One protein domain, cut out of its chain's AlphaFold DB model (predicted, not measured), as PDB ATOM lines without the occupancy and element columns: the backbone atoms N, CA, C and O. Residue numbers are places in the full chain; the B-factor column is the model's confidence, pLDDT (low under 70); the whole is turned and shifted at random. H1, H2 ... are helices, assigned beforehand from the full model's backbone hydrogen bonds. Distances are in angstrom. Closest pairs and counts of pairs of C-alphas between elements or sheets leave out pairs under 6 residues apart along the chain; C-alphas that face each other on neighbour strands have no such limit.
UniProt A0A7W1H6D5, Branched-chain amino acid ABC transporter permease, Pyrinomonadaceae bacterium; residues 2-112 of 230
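Overview. This is residues 2 to 112 of the 230 residues of the protein "Branched-chain amino acid ABC transporter permease" of Pyrinomonadaceae bacterium (UniProt A0A7W1H6D5). The model is a flat, open frame of helices: two long ones, H2 and H5, run opposite ways, nearly parallel in line but only loosely side by side, and the short H3 and H4 turn the chain from one to the other at one end. Toward the other end, H1 and the small H6 sit together, apart from H2, and the long link of residues 16 to 33 runs from H1 to H2. The printed part has 111 residues, with six named helices in the order H1 to H6 and no named strand, and the class is all helix. The whole is loose, with a radius of gyration of the C-alphas of 18.5 A and spans of 52 by 36 by 18 A.

Along the chain. H1, residues 4 to 15, begins at C-alpha 4 at (44.293, 51.860, 36.917) and is 16.2 A from first to last C-alpha. H2, residues 34 to 53, is 28.4 A long and begins at C-alpha 34 at (13.120, 47.882, 52.710). H3, residues 55 to 65, is 15.8 A long, and H4, residues 67 to 72, is 8.7 A long. H5, residues 77 to 103, is the longest helix at 38.8 A. H6, residues 108 to 111, is 5.5 A long and ends at C-alpha 111 at (34.382, 53.328, 45.901).

Arrangement. H1 touches H6 with its residues 10 to 14 alone; the closest C-alphas, those of Val 10 and Pro 108, are 5.8 A apart. H1 and H5 are apart. H2 and H5 are close but not clearly touching, at a shallow tilt of 9 degrees, opposite ways; their closest C-alphas, Ile 37 and Leu 98, are 7.1 A apart. H2 and H3 are close but not clearly touching, with the closest C-alphas, Ile 51 and Gly 57, 5.8 A apart. H3 touches H4 at a steep tilt of 64 degrees, the closest C-alphas being Ile 63 and Ala 70, 5.6 A apart. H5 touches H3 with its residues 77 to 81 alone, the closest C-alphas being Ile 63 and Thr 77, 6.6 A apart; the two are only just about perpendicular, at 72 degrees. H4 and H5 only just touch, only at the corner, with 3 pairs of C-alphas within 8 A; the closest are Glu 71 and Thr 77, 6.2 A apart. In H1, H2, H3, H4 and H5 every O i to N i+4 pair is within hydrogen-bond range; H6 is too short for such a pair.

Size, cuts and confidence. The C-alphas farthest apart, those of Gly 27 and Ala 72, are 53.0 A apart. The printed part has no cut. The link from H1 to H2 is long, and the other links are tight. Residues 25 to 26 pair antiparallel with residues 105 to 106. The mean pLDDT of the printed part is 87.6, with residue 32 alone under 70.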
ATOM      1  N   THR A   2      42.209  46.583  35.491       70.69
ATOM      2  CA  THR A   2      41.626  46.186  36.789       70.69
ATOM      3  C   THR A   2      41.960  47.041  38.013       70.69
ATOM      4  O   THR A   2      41.318  46.856  39.034       70.69
ATOM      5  N   LEU A   3      42.891  47.992  37.949       74.38
ATOM      6  CA  LEU A   3      43.128  48.919  39.071       74.38
ATOM      7  C   LEU A   3      43.247  50.347  38.556       74.38
ATOM      8  O   LEU A   3      42.512  51.223  39.002       74.38
ATOM      9  N   GLY A   4      44.087  50.550  37.536       79.12
ATOM     10  CA  GLY A   4      44.293  51.860  36.917       79.12
ATOM     11  C   GLY A   4      42.999  52.494  36.410       79.12
ATOM     12  O   GLY A   4      42.734  53.640  36.727       79.12
ATOM     13  N   PHE A   5      42.144  51.741  35.712       83.94
ATOM     14  CA  PHE A   5      40.866  52.272  35.225       83.94
ATOM     15  C   PHE A   5      39.931  52.709  36.365       83.94
ATOM     16  O   PHE A   5      39.361  53.794  36.308       83.94
ATOM     17  N   GLY A   6      39.826  51.910  37.434       80.56
ATOM     18  CA  GLY A   6      39.027  52.271  38.609       80.56
ATOM     19  C   GLY A   6      39.570  53.511  39.325       80.56
ATOM     20  O   GLY A   6      38.807  54.414  39.652       80.56
ATOM     21  N   GLN A   7      40.891  53.602  39.491       85.38
ATOM     22  CA  GLN A   7      41.535  54.779  40.079       85.38
ATOM     23  C   GLN A   7      41.380  56.024  39.205       85.38
ATOM     24  O   GLN A   7      41.116  57.100  39.730       85.38
ATOM     25  N   ILE A   8      41.458  55.885  37.877       88.44
ATOM     26  CA  ILE A   8      41.189  56.985  36.944       88.44
ATOM     27  C   ILE A   8      39.763  57.500  37.138       88.44
ATOM     28  O   ILE A   8      39.585  58.707  37.243       88.44
ATOM     29  N   ILE A   9      38.762  56.618  37.247       86.81
ATOM     30  CA  ILE A   9      37.373  57.037  37.491       86.81
ATOM     31  C   ILE A   9      37.253  57.787  38.819       86.81
ATOM     32  O   ILE A   9      36.641  58.849  38.858       86.81
ATOM     33  N   VAL A  10      37.844  57.276  39.901       84.25
ATOM     34  CA  VAL A  10      37.778  57.934  41.218       84.25
ATOM     35  C   VAL A  10      38.461  59.304  41.187       84.25
ATOM     36  O   VAL A  10      37.905  60.279  41.689       84.25
ATOM     37  N   VAL A  11      39.635  59.413  40.561       87.50
ATOM     38  CA  VAL A  11      40.350  60.688  40.394       87.50
ATOM     39  C   VAL A  11      39.547  61.657  39.527       87.50
ATOM     40  O   VAL A  11      39.427  62.830  39.872       87.50
ATOM     41  N   PHE A  12      38.948  61.166  38.445       88.62
ATOM     42  CA  PHE A  12      38.100  61.955  37.558       88.62
ATOM     43  C   PHE A  12      36.852  62.480  38.282       88.62
ATOM     44  O   PHE A  12      36.556  63.668  38.204       88.62
ATOM     45  N   LEU A  13      36.169  61.641  39.068       86.19
ATOM     46  CA  LEU A  13      35.026  62.052  39.890       86.19
ATOM     47  C   LEU A  13      35.416  63.072  40.963       86.19
ATOM     48  O   LEU A  13      34.684  64.031  41.185       86.19
ATOM     49  N   ASN A  14      36.581  62.909  41.593       86.62
ATOM     50  CA  ASN A  14      37.093  63.877  42.564       86.62
ATOM     51  C   ASN A  14      37.415  65.240  41.933       86.62
ATOM     52  O   ASN A  14      37.392  66.248  42.638       86.62
ATOM     53  N   ASN A  15      37.724  65.272  40.633       88.25
ATOM     54  CA  ASN A  15      38.046  66.491  39.898       88.25
ATOM     55  C   ASN A  15      36.800  67.244  39.395       88.25
ATOM     56  O   ASN A  15      36.875  68.446  39.162       88.25
ATOM     57  N   ILE A  16      35.649  66.576  39.261       86.62
ATOM     58  CA  ILE A  16      34.414  67.194  38.762       86.62
ATOM     59  C   ILE A  16      33.626  67.857  39.897       86.62
ATOM     60  O   ILE A  16      33.053  67.193  40.762       86.62
ATOM     61  N   GLU A  17      33.486  69.181  39.826       79.94
ATOM     62  CA  GLU A  17      32.701  69.963  40.792       79.94
ATOM     63  C   GLU A  17      31.190  69.687  40.713       79.94
ATOM     64  O   GLU A  17      30.500  69.755  41.728       79.94
ATOM     65  N   ALA A  18      30.674  69.287  39.543       79.06
ATOM     66  CA  ALA A  18      29.251  68.987  39.336       79.06
ATOM     67  C   ALA A  18      28.723  67.820  40.195       79.06
ATOM     68  O   ALA A  18      27.532  67.759  40.486       79.06
ATOM     69  N   VAL A  19      29.599  66.901  40.618       77.44
ATOM     70  CA  VAL A  19      29.250  65.753  41.479       77.44
ATOM     71  C   VAL A  19      29.669  66.015  42.939       77.44
ATOM     72  O   VAL A  19      29.643  65.121  43.777       77.44
ATOM     73  N   GLY A  20      30.052  67.253  43.273       78.19
ATOM     74  CA  GLY A  20      30.566  67.632  44.595       78.19
ATOM     75  C   GLY A  20      32.063  67.359  44.792       78.19
ATOM     76  O   GLY A  20      32.588  67.577  45.889       78.19
ATOM     77  N   GLY A  21      32.770  66.912  43.746       82.88
ATOM     78  CA  GLY A  21      34.207  66.633  43.758       82.88
ATOM     79  C   GLY A  21      34.627  65.737  44.926       82.88
ATOM     80  O   GLY A  21      33.942  64.780  45.289       82.88
ATOM     81  N   ALA A  22      35.735  66.086  45.580       78.38
ATOM     82  CA  ALA A  22      36.243  65.359  46.747       78.38
ATOM     83  C   ALA A  22      35.325  65.402  47.990       78.38
ATOM     84  O   ALA A  22      35.531  64.624  48.924       78.38
ATOM     85  N   ARG A  23      34.338  66.311  48.030       78.81
ATOM     86  CA  ARG A  23      33.348  66.397  49.119       78.81
ATOM     87  C   ARG A  23      32.178  65.440  48.931       78.81
ATOM     88  O   ARG A  23      31.385  65.325  49.852       78.81
ATOM     89  N   GLY A  24      32.077  64.772  47.784       81.06
ATOM     90  CA  GLY A  24      30.983  63.863  47.489       81.06
ATOM     91  C   GLY A  24      29.656  64.561  47.192       81.06
ATOM     92  O   GLY A  24      29.463  65.755  47.429       81.06
ATOM     93  N   TYR A  25      28.722  63.780  46.660       83.19
ATOM     94  CA  TYR A  25      27.396  64.244  46.286       83.19
ATOM     95  C   TYR A  25      26.438  64.090  47.471       83.19
ATOM     96  O   TYR A  25      26.258  62.988  47.998       83.19
ATOM     97  N   SER A  26      25.821  65.196  47.890       80.12
ATOM     98  CA  SER A  26      24.859  65.256  48.999       80.12
ATOM     99  C   SER A  26      23.515  65.807  48.516       80.12
ATOM    100  O   SER A  26      23.463  66.534  47.526       80.12
ATOM    101  N   GLY A  27      22.419  65.440  49.189       78.19
ATOM    102  CA  GLY A  27      21.062  65.864  48.811       78.19
ATOM    103  C   GLY A  27      20.241  64.809  48.065       78.19
ATOM    104  O   GLY A  27      19.234  65.142  47.444       78.19
ATOM    105  N   ILE A  28      20.641  63.536  48.124       80.69
ATOM    106  CA  ILE A  28      19.838  62.434  47.585       80.69
ATOM    107  C   ILE A  28      18.677  62.163  48.556       80.69
ATOM    108  O   ILE A  28      18.928  61.958  49.749       80.69
ATOM    109  N   PRO A  29      17.413  62.146  48.090       79.88
ATOM    110  CA  PRO A  29      16.282  61.817  48.943       79.88
ATOM    111  C   PRO A  29      16.436  60.390  49.471       79.88
ATOM    112  O   PRO A  29      16.564  59.429  48.715       79.88
ATOM    113  N   ILE A  30      16.433  60.264  50.795       77.88
ATOM    114  CA  ILE A  30      16.706  58.998  51.460       77.88
ATOM    115  C   ILE A  30      15.433  58.151  51.456       77.88
ATOM    116  O   ILE A  30      14.512  58.373  52.243       77.88
ATOM    117  N   VAL A  31      15.385  57.149  50.582       75.12
ATOM    118  CA  VAL A  31      14.244  56.230  50.467       75.12
ATOM    119  C   VAL A  31      14.579  54.933  51.207       75.12
ATOM    120  O   VAL A  31      14.933  53.919  50.613       75.12
ATOM    121  N   LYS A  32      14.465  54.947  52.543       68.94
ATOM    122  CA  LYS A  32      14.728  53.781  53.424       68.94
ATOM    123  C   LYS A  32      13.576  52.778  53.451       68.94
ATOM    124  O   LYS A  32      13.174  52.289  54.504       68.94
ATOM    125  N   SER A  33      13.004  52.480  52.294       80.88
ATOM    126  CA  SER A  33      11.953  51.477  52.209       80.88
ATOM    127  C   SER A  33      12.576  50.132  51.870       80.88
ATOM    128  O   SER A  33      12.941  49.868  50.722       80.88
ATOM    129  N   PHE A  34      12.675  49.266  52.882       82.94
ATOM    130  CA  PHE A  34      13.120  47.882  52.710       82.94
ATOM    131  C   PHE A  34      12.339  47.169  51.603       82.94
ATOM    132  O   PHE A  34      12.920  46.383  50.862       82.94
ATOM    133  N   PHE A  35      11.057  47.500  51.427       88.19
ATOM    134  CA  PHE A  35      10.228  46.950  50.361       88.19
ATOM    135  C   PHE A  35      10.845  47.155  48.969       88.19
ATOM    136  O   PHE A  35      11.000  46.186  48.231       88.19
ATOM    137  N   TRP A  36      11.263  48.378  48.625       86.31
ATOM    138  CA  TRP A  36      11.862  48.671  47.315       86.31
ATOM    139  C   TRP A  36      13.218  47.985  47.132       86.31
ATOM    140  O   TRP A  36      13.512  47.484  46.047       86.31
ATOM    141  N   ILE A  37      14.014  47.905  48.201       87.75
ATOM    142  CA  ILE A  37      15.327  47.254  48.172       87.75
ATOM    143  C   ILE A  37      15.178  45.754  47.901       87.75
ATOM    144  O   ILE A  37      15.796  45.223  46.978       87.75
ATOM    145  N   PHE A  38      14.317  45.077  48.664       90.00
ATOM    146  CA  PHE A  38      14.048  43.654  48.476       90.00
ATOM    147  C   PHE A  38      13.372  43.371  47.134       90.00
ATOM    148  O   PHE A  38      13.734  42.398  46.478       90.00
ATOM    149  N   LEU A  39      12.448  44.226  46.686       92.00
ATOM    150  CA  LEU A  39      11.798  44.085  45.385       92.00
ATOM    151  C   LEU A  39      12.823  44.110  44.244       92.00
ATOM    152  O   LEU A  39      12.815  43.221  43.395       92.00
ATOM    153  N   ILE A  40      13.732  45.089  44.240       91.38
ATOM    154  CA  ILE A  40      14.766  45.224  43.205       91.38
ATOM    155  C   ILE A  40      15.789  44.086  43.297       91.38
ATOM    156  O   ILE A  40      16.203  43.552  42.265       91.38
ATOM    157  N   ALA A  41      16.159  43.652  44.504       91.25
ATOM    158  CA  ALA A  41      17.036  42.499  44.692       91.25
ATOM    159  C   ALA A  41      16.410  41.207  44.137       91.25
ATOM    160  O   ALA A  41      17.047  40.500  43.353       91.25
ATOM    161  N   ILE A  42      15.145  40.923  44.472       93.44
ATOM    162  CA  ILE A  42      14.402  39.760  43.963       93.44
ATOM    163  C   ILE A  42      14.261  39.847  42.444       93.44
ATOM    164  O   ILE A  42      14.541  38.870  41.750       93.44
ATOM    165  N   LEU A  43      13.888  41.014  41.912       94.75
ATOM    166  CA  LEU A  43      13.775  41.230  40.472       94.75
ATOM    167  C   LEU A  43      15.105  40.947  39.766       94.75
ATOM    168  O   LEU A  43      15.126  40.240  38.762       94.75
ATOM    169  N   THR A  44      16.221  41.426  40.318       93.00
ATOM    170  CA  THR A  44      17.559  41.179  39.767       93.00
ATOM    171  C   THR A  44      17.873  39.685  39.752       93.00
ATOM    172  O   THR A  44      18.295  39.161  38.723       93.00
ATOM    173  N   ILE A  45      17.595  38.966  40.845       92.50
ATOM    174  CA  ILE A  45      17.795  37.511  40.924       92.50
ATOM    175  C   ILE A  45      16.946  36.783  39.874       92.50
ATOM    176  O   ILE A  45      17.458  35.906  39.176       92.50
ATOM    177  N   VAL A  46      15.671  37.154  39.721       94.19
ATOM    178  CA  VAL A  46      14.760  36.558  38.733       94.19
ATOM    179  C   VAL A  46      15.250  36.822  37.310       94.19
ATOM    180  O   VAL A  46      15.281  35.900  36.494       94.19
ATOM    181  N   VAL A  47      15.675  38.048  36.997       94.06
ATOM    182  CA  VAL A  47      16.208  38.395  35.672       94.06
ATOM    183  C   VAL A  47      17.483  37.604  35.382       94.06
ATOM    184  O   VAL A  47      17.578  36.976  34.327       94.06
ATOM    185  N   VAL A  48      18.434  37.545  36.321       91.50
ATOM    186  CA  VAL A  48      19.667  36.752  36.162       91.50
ATOM    187  C   VAL A  48      19.342  35.272  35.966       91.50
ATOM    188  O   VAL A  48      19.893  34.638  35.066       91.50
ATOM    189  N   TYR A  49      18.423  34.717  36.758       91.12
ATOM    190  CA  TYR A  49      18.011  33.319  36.641       91.12
ATOM    191  C   TYR A  49      17.423  33.008  35.258       91.12
ATOM    192  O   TYR A  49      17.787  32.005  34.640       91.12
ATOM    193  N   ASN A  50      16.569  33.889  34.731       93.06
ATOM    194  CA  ASN A  50      16.013  33.743  33.387       93.06
ATOM    195  C   ASN A  50      17.095  33.844  32.303       93.06
ATOM    196  O   ASN A  50      17.129  33.011  31.397       93.06
ATOM    197  N   ILE A  51      18.020  34.802  32.410       91.31
ATOM    198  CA  ILE A  51      19.116  34.973  31.444       91.31
ATOM    199  C   ILE A  51      20.015  33.733  31.415       91.31
ATOM    200  O   ILE A  51      20.320  33.228  30.333       91.31
ATOM    201  N   VAL A  52      20.390  33.197  32.578       88.44
ATOM    202  CA  VAL A  52      21.250  32.007  32.687       88.44
ATOM    203  C   VAL A  52      20.576  30.759  32.103       88.44
ATOM    204  O   VAL A  52      21.248  29.954  31.458       88.44
ATOM    205  N   ASN A  53      19.260  30.607  32.272       88.31
ATOM    206  CA  ASN A  53      18.512  29.463  31.733       88.31
ATOM    207  C   ASN A  53      18.090  29.626  30.260       88.31
ATOM    208  O   ASN A  53      17.672  28.658  29.617       88.31
ATOM    209  N   SER A  54      18.213  30.828  29.700       92.06
ATOM    210  CA  SER A  54      17.885  31.113  28.302       92.06
ATOM    211  C   SER A  54      18.936  30.570  27.315       92.06
ATOM    212  O   SER A  54      19.991  30.052  27.694       92.06
ATOM    213  N   ALA A  55      18.662  30.705  26.012       89.00
ATOM    214  CA  ALA A  55      19.634  30.392  24.960       89.00
ATOM    215  C   ALA A  55      20.927  31.219  25.093       89.00
ATOM    216  O   ALA A  55      22.010  30.696  24.842       89.00
ATOM    217  N   PHE A  56      20.815  32.464  25.569       91.88
ATOM    218  CA  PHE A  56      21.955  33.345  25.810       91.88
ATOM    219  C   PHE A  56      22.909  32.768  26.864       91.88
ATOM    220  O   PHE A  56      24.114  32.693  26.638       91.88
ATOM    221  N   GLY A  57      22.372  32.287  27.990       88.94
ATOM    222  CA  GLY A  57      23.171  31.661  29.043       88.94
ATOM    223  C   GLY A  57      23.871  30.382  28.580       88.94
ATOM    224  O   GLY A  57      25.033  30.161  28.917       88.94
ATOM    225  N   ARG A  58      23.214  29.568  27.741       88.81
ATOM    226  CA  ARG A  58      23.829  28.362  27.157       88.81
ATOM    227  C   ARG A  58      24.992  28.687  26.220       88.81
ATOM    228  O   ARG A  58      26.018  28.019  26.312       88.81
ATOM    229  N   ALA A  59      24.860  29.724  25.391       91.19
ATOM    230  CA  ALA A  59      25.952  30.205  24.544       91.19
ATOM    231  C   ALA A  59      27.140  30.716  25.381       91.19
ATOM    232  O   ALA A  59      28.295  30.459  25.059       91.19
ATOM    233  N   LEU A  60      26.876  31.379  26.512       90.12
ATOM    234  CA  LEU A  60      27.933  31.805  27.434       90.12
ATOM    235  C   LEU A  60      28.661  30.624  28.087       90.12
ATOM    236  O   LEU A  60      29.871  30.680  28.290       90.12
ATOM    237  N   ILE A  61      27.933  29.552  28.412       89.06
ATOM    238  CA  ILE A  61      28.525  28.331  28.966       89.06
ATOM    239  C   ILE A  61      29.415  27.648  27.924       89.06
ATOM    240  O   ILE A  61      30.513  27.244  28.282       89.06
ATOM    241  N   SER A  62      29.010  27.566  26.650       89.06
ATOM    242  CA  SER A  62      29.879  26.985  25.614       89.06
ATOM    243  C   SER A  62      31.159  27.797  25.411       89.06
ATOM    244  O   SER A  62      32.229  27.208  25.337       89.06
ATOM    245  N   ILE A  63      31.066  29.133  25.419       91.88
ATOM    246  CA  ILE A  63      32.240  30.023  25.336       91.88
ATOM    247  C   ILE A  63      33.179  29.828  26.538       91.88
ATOM    248  O   ILE A  63      34.391  29.945  26.394       91.88
ATOM    249  N   ARG A  64      32.634  29.544  27.732       87.44
ATOM    250  CA  ARG A  64      33.425  29.282  28.946       87.44
ATOM    251  C   ARG A  64      34.206  27.965  28.877       87.44
ATOM    252  O   ARG A  64      35.259  27.890  29.502       87.44
ATOM    253  N   GLU A  65      33.673  26.942  28.210       88.44
ATOM    254  CA  GLU A  65      34.338  25.637  28.089       88.44
ATOM    255  C   GLU A  65      35.450  25.684  27.032       88.44
ATOM    256  O   GLU A  65      36.584  25.324  27.333       88.44
ATOM    257  N   ASP A  66      35.142  26.165  25.823       92.00
ATOM    258  CA  ASP A  66      36.124  26.387  24.758       92.00
ATOM    259  C   ASP A  66      35.619  27.468  23.791       92.00
ATOM    260  O   ASP A  66      34.610  27.310  23.096       92.00
ATOM    261  N   GLU A  67      36.329  28.593  23.757       92.12
ATOM    262  CA  GLU A  67      35.984  29.734  22.917       92.12
ATOM    263  C   GLU A  67      36.169  29.442  21.423       92.12
ATOM    264  O   GLU A  67      35.302  29.807  20.627       92.12
ATOM    265  N   LEU A  68      37.249  28.748  21.048       91.75
ATOM    266  CA  LEU A  68      37.555  28.423  19.654       91.75
ATOM    267  C   LEU A  68      36.546  27.411  19.108       91.75
ATOM    268  O   LEU A  68      36.051  27.564  17.990       91.75
ATOM    269  N   ALA A  69      36.181  26.409  19.912       91.06
ATOM    270  CA  ALA A  69      35.150  25.449  19.532       91.06
ATOM    271  C   ALA A  69      33.768  26.110  19.410       91.06
ATOM    272  O   ALA A  69      33.021  25.811  18.480       91.06
ATOM    273  N   ALA A  70      33.416  27.032  20.313       92.19
ATOM    274  CA  ALA A  70      32.155  27.767  20.224       92.19
ATOM    275  C   ALA A  70      32.080  28.620  18.945       92.19
ATOM    276  O   ALA A  70      31.037  28.651  18.285       92.19
ATOM    277  N   GLU A  71      33.183  29.268  18.569       93.50
ATOM    278  CA  GLU A  71      33.278  30.057  17.341       93.50
ATOM    279  C   GLU A  71      33.157  29.182  16.083       93.50
ATOM    280  O   GLU A  71      32.383  29.511  15.183       93.50
ATOM    281  N   ALA A  72      33.809  28.013  16.063       93.38
ATOM    282  CA  ALA A  72      33.688  27.034  14.977       93.38
ATOM    283  C   ALA A  72      32.251  26.502  14.796       93.38
ATOM    284  O   ALA A  72      31.839  26.178  13.685       93.38
ATOM    285  N   MET A  73      31.465  26.463  15.877       91.88
ATOM    286  CA  MET A  73      30.045  26.084  15.863       91.88
ATOM    287  C   MET A  73      29.103  27.244  15.485       91.88
ATOM    288  O   MET A  73      27.882  27.107  15.588       91.88
ATOM    289  N   GLY A  74      29.641  28.390  15.054       91.12
ATOM    290  CA  GLY A  74      28.869  29.545  14.585       91.12
ATOM    291  C   GLY A  74      28.387  30.492  15.690       91.12
ATOM    292  O   GLY A  74      27.547  31.359  15.434       91.12
ATOM    293  N   VAL A  75      28.891  30.365  16.923       92.25
ATOM    294  CA  VAL A  75      28.565  31.290  18.019       92.25
ATOM    295  C   VAL A  75      29.476  32.513  17.941       92.25
ATOM    296  O   VAL A  75      30.689  32.407  18.075       92.25
ATOM    297  N   ASN A  76      28.900  33.711  17.790       93.50
ATOM    298  CA  ASN A  76      29.682  34.951  17.799       93.50
ATOM    299  C   ASN A  76      30.143  35.316  19.225       93.50
ATOM    300  O   ASN A  76      29.454  36.035  19.955       93.50
ATOM    301  N   THR A  77      31.314  34.820  19.614       93.56
ATOM    302  CA  THR A  77      31.895  34.949  20.960       93.56
ATOM    303  C   THR A  77      31.988  36.408  21.421       93.56
ATOM    304  O   THR A  77      31.592  36.735  22.542       93.56
ATOM    305  N   THR A  78      32.414  37.315  20.535       93.75
ATOM    306  CA  THR A  78      32.559  38.747  20.831       93.75
ATOM    307  C   THR A  78      31.226  39.393  21.200       93.75
ATOM    308  O   THR A  78      31.133  40.059  22.231       93.75
ATOM    309  N   ARG A  79      30.166  39.173  20.408       93.44
ATOM    310  CA  ARG A  79      28.834  39.740  20.682       93.44
ATOM    311  C   ARG A  79      28.291  39.263  22.025       93.44
ATOM    312  O   ARG A  79      27.823  40.082  22.811       93.44
ATOM    313  N   TYR A  80      28.406  37.968  22.316       94.19
ATOM    314  CA  TYR A  80      27.943  37.407  23.586       94.19
ATOM    315  C   TYR A  80      28.721  37.961  24.790       94.19
ATOM    316  O   TYR A  80      28.107  38.301  25.802       94.19
ATOM    317  N   LYS A  81      30.046  38.136  24.677       93.00
ATOM    318  CA  LYS A  81      30.872  38.760  25.726       93.00
ATOM    319  C   LYS A  81      30.499  40.224  25.970       93.00
ATOM    320  O   LYS A  81      30.344  40.624  27.123       93.00
ATOM    321  N   VAL A  82      30.303  41.011  24.909       95.50
ATOM    322  CA  VAL A  82      29.893  42.423  25.022       95.50
ATOM    323  C   VAL A  82      28.508  42.537  25.655       95.50
ATOM    324  O   VAL A  82      28.321  43.318  26.584       95.50
ATOM    325  N   MET A  83      27.544  41.723  25.222       94.62
ATOM    326  CA  MET A  83      26.207  41.704  25.824       94.62
ATOM    327  C   MET A  83      26.252  41.313  27.304       94.62
ATOM    328  O   MET A  83      25.595  41.951  28.123       94.62
ATOM    329  N   ALA A  84      27.054  40.307  27.669       92.56
ATOM    330  CA  ALA A  84      27.218  39.902  29.062       92.56
ATOM    331  C   ALA A  84      27.814  41.030  29.919       92.56
ATOM    332  O   ALA A  84      27.368  41.241  31.050       92.56
ATOM    333  N   PHE A  85      28.771  41.785  29.372       93.31
ATOM    334  CA  PHE A  85      29.331  42.967  30.025       93.31
ATOM    335  C   PHE A  85      28.272  44.056  30.227       93.31
ATOM    336  O   PHE A  85      28.075  44.498  31.354       93.31
ATOM    337  N   VAL A  86      27.522  44.421  29.181       95.38
ATOM    338  CA  VAL A  86      26.471  45.453  29.252       95.38
ATOM    339  C   VAL A  86      25.392  45.094  30.278       95.38
ATOM    340  O   VAL A  86      25.031  45.931  31.102       95.38
ATOM    341  N   ILE A  87      24.910  43.847  30.274       94.19
ATOM    342  CA  ILE A  87      23.901  43.371  31.234       94.19
ATOM    343  C   ILE A  87      24.440  43.455  32.667       94.19
ATOM    344  O   ILE A  87      23.754  43.953  33.560       94.19
ATOM    345  N   SER A  88      25.682  43.012  32.886       91.56
ATOM    346  CA  SER A  88      26.319  43.060  34.206       91.56
ATOM    347  C   SER A  88      26.506  44.499  34.690       91.56
ATOM    348  O   SER A  88      26.195  44.803  35.840       91.56
ATOM    349  N   SER A  89      26.958  45.402  33.815       92.69
ATOM    350  CA  SER A  89      27.115  46.827  34.121       92.69
ATOM    351  C   SER A  89      25.781  47.504  34.431       92.69
ATOM    352  O   SER A  89      25.715  48.294  35.369       92.69
ATOM    353  N   ALA A  90      24.709  47.171  33.707       94.62
ATOM    354  CA  ALA A  90      23.372  47.696  33.983       94.62
ATOM    355  C   ALA A  90      22.866  47.263  35.371       94.62
ATOM    356  O   ALA A  90      22.350  48.086  36.128       94.62
ATOM    357  N   MET A  91      23.070  45.995  35.740       92.81
ATOM    358  CA  MET A  91      22.709  45.480  37.066       92.81
ATOM    359  C   MET A  91      23.557  46.091  38.186       92.81
ATOM    360  O   MET A  91      23.021  46.471  39.226       92.81
ATOM    361  N   ALA A  92      24.866  46.242  37.968       91.00
ATOM    362  CA  ALA A  92      25.752  46.921  38.910       91.00
ATOM    363  C   ALA A  92      25.347  48.394  39.103       91.00
ATOM    364  O   ALA A  92      25.318  48.883  40.231       91.00
ATOM    365  N   GLY A  93      24.964  49.079  38.020       91.25
ATOM    366  CA  GLY A  93      24.436  50.442  38.059       91.25
ATOM    367  C   GLY A  93      23.145  50.546  38.870       91.25
ATOM    368  O   GLY A  93      23.041  51.414  39.734       91.25
ATOM    369  N   ALA A  94      22.197  49.625  38.671       92.38
ATOM    370  CA  ALA A  94      20.969  49.570  39.465       92.38
ATOM    371  C   ALA A  94      21.260  49.388  40.968       92.38
ATOM    372  O   ALA A  94      20.667  50.079  41.796       92.38
ATOM    373  N   GLY A  95      22.220  48.525  41.320       90.12
ATOM    374  CA  GLY A  95      22.688  48.365  42.701       90.12
ATOM    375  C   GLY A  95      23.337  49.633  43.270       90.12
ATOM    376  O   GLY A  95      23.064  50.002  44.410       90.12
ATOM    377  N   GLY A  96      24.135  50.341  42.467       89.06
ATOM    378  CA  GLY A  96      24.754  51.611  42.855       89.06
ATOM    379  C   GLY A  96      23.737  52.726  43.113       89.06
ATOM    380  O   GLY A  96      23.856  53.450  44.099       89.06
ATOM    381  N   VAL A  97      22.693  52.830  42.283       88.81
ATOM    382  CA  VAL A  97      21.581  53.774  42.505       88.81
ATOM    383  C   VAL A  97      20.854  53.454  43.811       88.81
ATOM    384  O   VAL A  97      20.494  54.363  44.556       88.81
ATOM    385  N   LEU A  98      20.667  52.169  44.112       89.00
ATOM    386  CA  LEU A  98      20.046  51.725  45.355       89.00
ATOM    387  C   LEU A  98      20.883  52.114  46.580       89.00
ATOM    388  O   LEU A  98      20.343  52.652  47.545       89.00
ATOM    389  N   LEU A  99      22.199  51.899  46.508       87.31
ATOM    390  CA  LEU A  99      23.148  52.293  47.548       87.31
ATOM    391  C   LEU A  99      23.116  53.810  47.786       87.31
ATOM    392  O   LEU A  99      23.044  54.255  48.926       87.31
ATOM    393  N   ALA A 100      23.074  54.600  46.712       87.88
ATOM    394  CA  ALA A 100      23.003  56.057  46.778       87.88
ATOM    395  C   ALA A 100      21.782  56.565  47.564       87.88
ATOM    396  O   ALA A 100      21.900  57.473  48.385       87.88
ATOM    397  N   HIS A 101      20.614  55.958  47.340       87.12
ATOM    398  CA  HIS A 101      19.377  56.309  48.044       87.12
ATOM    399  C   HIS A 101      19.314  55.749  49.472       87.12
ATOM    400  O   HIS A 101      18.577  56.284  50.301       87.12
ATOM    401  N   PHE A 102      20.066  54.682  49.763       84.50
ATOM    402  CA  PHE A 102      20.159  54.102  51.101       84.50
ATOM    403  C   PHE A 102      21.054  54.940  52.024       84.50
ATOM    404  O   PHE A 102      20.629  55.298  53.127       84.50
ATOM    405  N   ASP A 103      22.249  55.304  51.548       83.69
ATOM    406  CA  ASP A 103      23.222  56.097  52.305       83.69
ATOM    407  C   ASP A 103      22.886  57.600  52.294       83.69
ATOM    408  O   ASP A 103      23.256  58.327  53.214       83.69
ATOM    409  N   GLY A 104      22.172  58.086  51.268       84.25
ATOM    410  CA  GLY A 104      21.793  59.500  51.117       84.25
ATOM    411  C   GLY A 104      22.954  60.434  50.756       84.25
ATOM    412  O   GLY A 104      22.770  61.646  50.609       84.25
ATOM    413  N   TYR A 105      24.154  59.876  50.624       84.25
ATOM    414  CA  TYR A 105      25.393  60.588  50.380       84.25
ATOM    415  C   TYR A 105      26.386  59.664  49.675       84.25
ATOM    416  O   TYR A 105      26.595  58.526  50.093       84.25
ATOM    417  N   LEU A 106      27.014  60.161  48.612       85.81
ATOM    418  CA  LEU A 106      27.991  59.409  47.831       85.81
ATOM    419  C   LEU A 106      29.360  60.074  47.918       85.81
ATOM    420  O   LEU A 106      29.549  61.177  47.412       85.81
ATOM    421  N   ASN A 107      30.334  59.373  48.495       85.81
ATOM    422  CA  ASN A 107      31.728  59.808  48.513       85.81
ATOM    423  C   ASN A 107      32.567  58.942  47.558       85.81
ATOM    424  O   ASN A 107      32.579  57.721  47.734       85.81
ATOM    425  N   PRO A 108      33.322  59.529  46.608       83.38
ATOM    426  CA  PRO A 108      34.232  58.779  45.742       83.38
ATOM    427  C   PRO A 108      35.237  57.897  46.502       83.38
ATOM    428  O   PRO A 108      35.561  56.809  46.032       83.38
ATOM    429  N   LYS A 109      35.673  58.306  47.704       82.38
ATOM    430  CA  LYS A 109      36.589  57.515  48.553       82.38
ATOM    431  C   LYS A 109      35.993  56.188  49.027       82.38
ATOM    432  O   LYS A 109      36.717  55.237  49.302       82.38
ATOM    433  N   SER A 110      34.667  56.088  49.095       82.38
ATOM    434  CA  SER A 110      33.993  54.837  49.450       82.38
ATOM    435  C   SER A 110      34.035  53.810  48.319       82.38
ATOM    436  O   SER A 110      33.809  52.637  48.582       82.38
ATOM    437  N   PHE A 111      34.342  54.207  47.079       83.00
ATOM    438  CA  PHE A 111      34.382  53.328  45.901       83.00
ATOM    439  C   PHE A 111      35.810  52.987  45.464       83.00
ATOM    440  O   PHE A 111      36.074  52.677  44.303       83.00
ATOM    441  N   GLU A 112      36.746  53.038  46.406       82.88
ATOM    442  CA  GLU A 112      38.132  52.681  46.159       82.88
ATOM    443  C   GLU A 112      38.312  51.184  45.875       82.88
ATOM    444  O   GLU A 112      37.428  50.337  46.039       82.88
TER     445      GLU A 112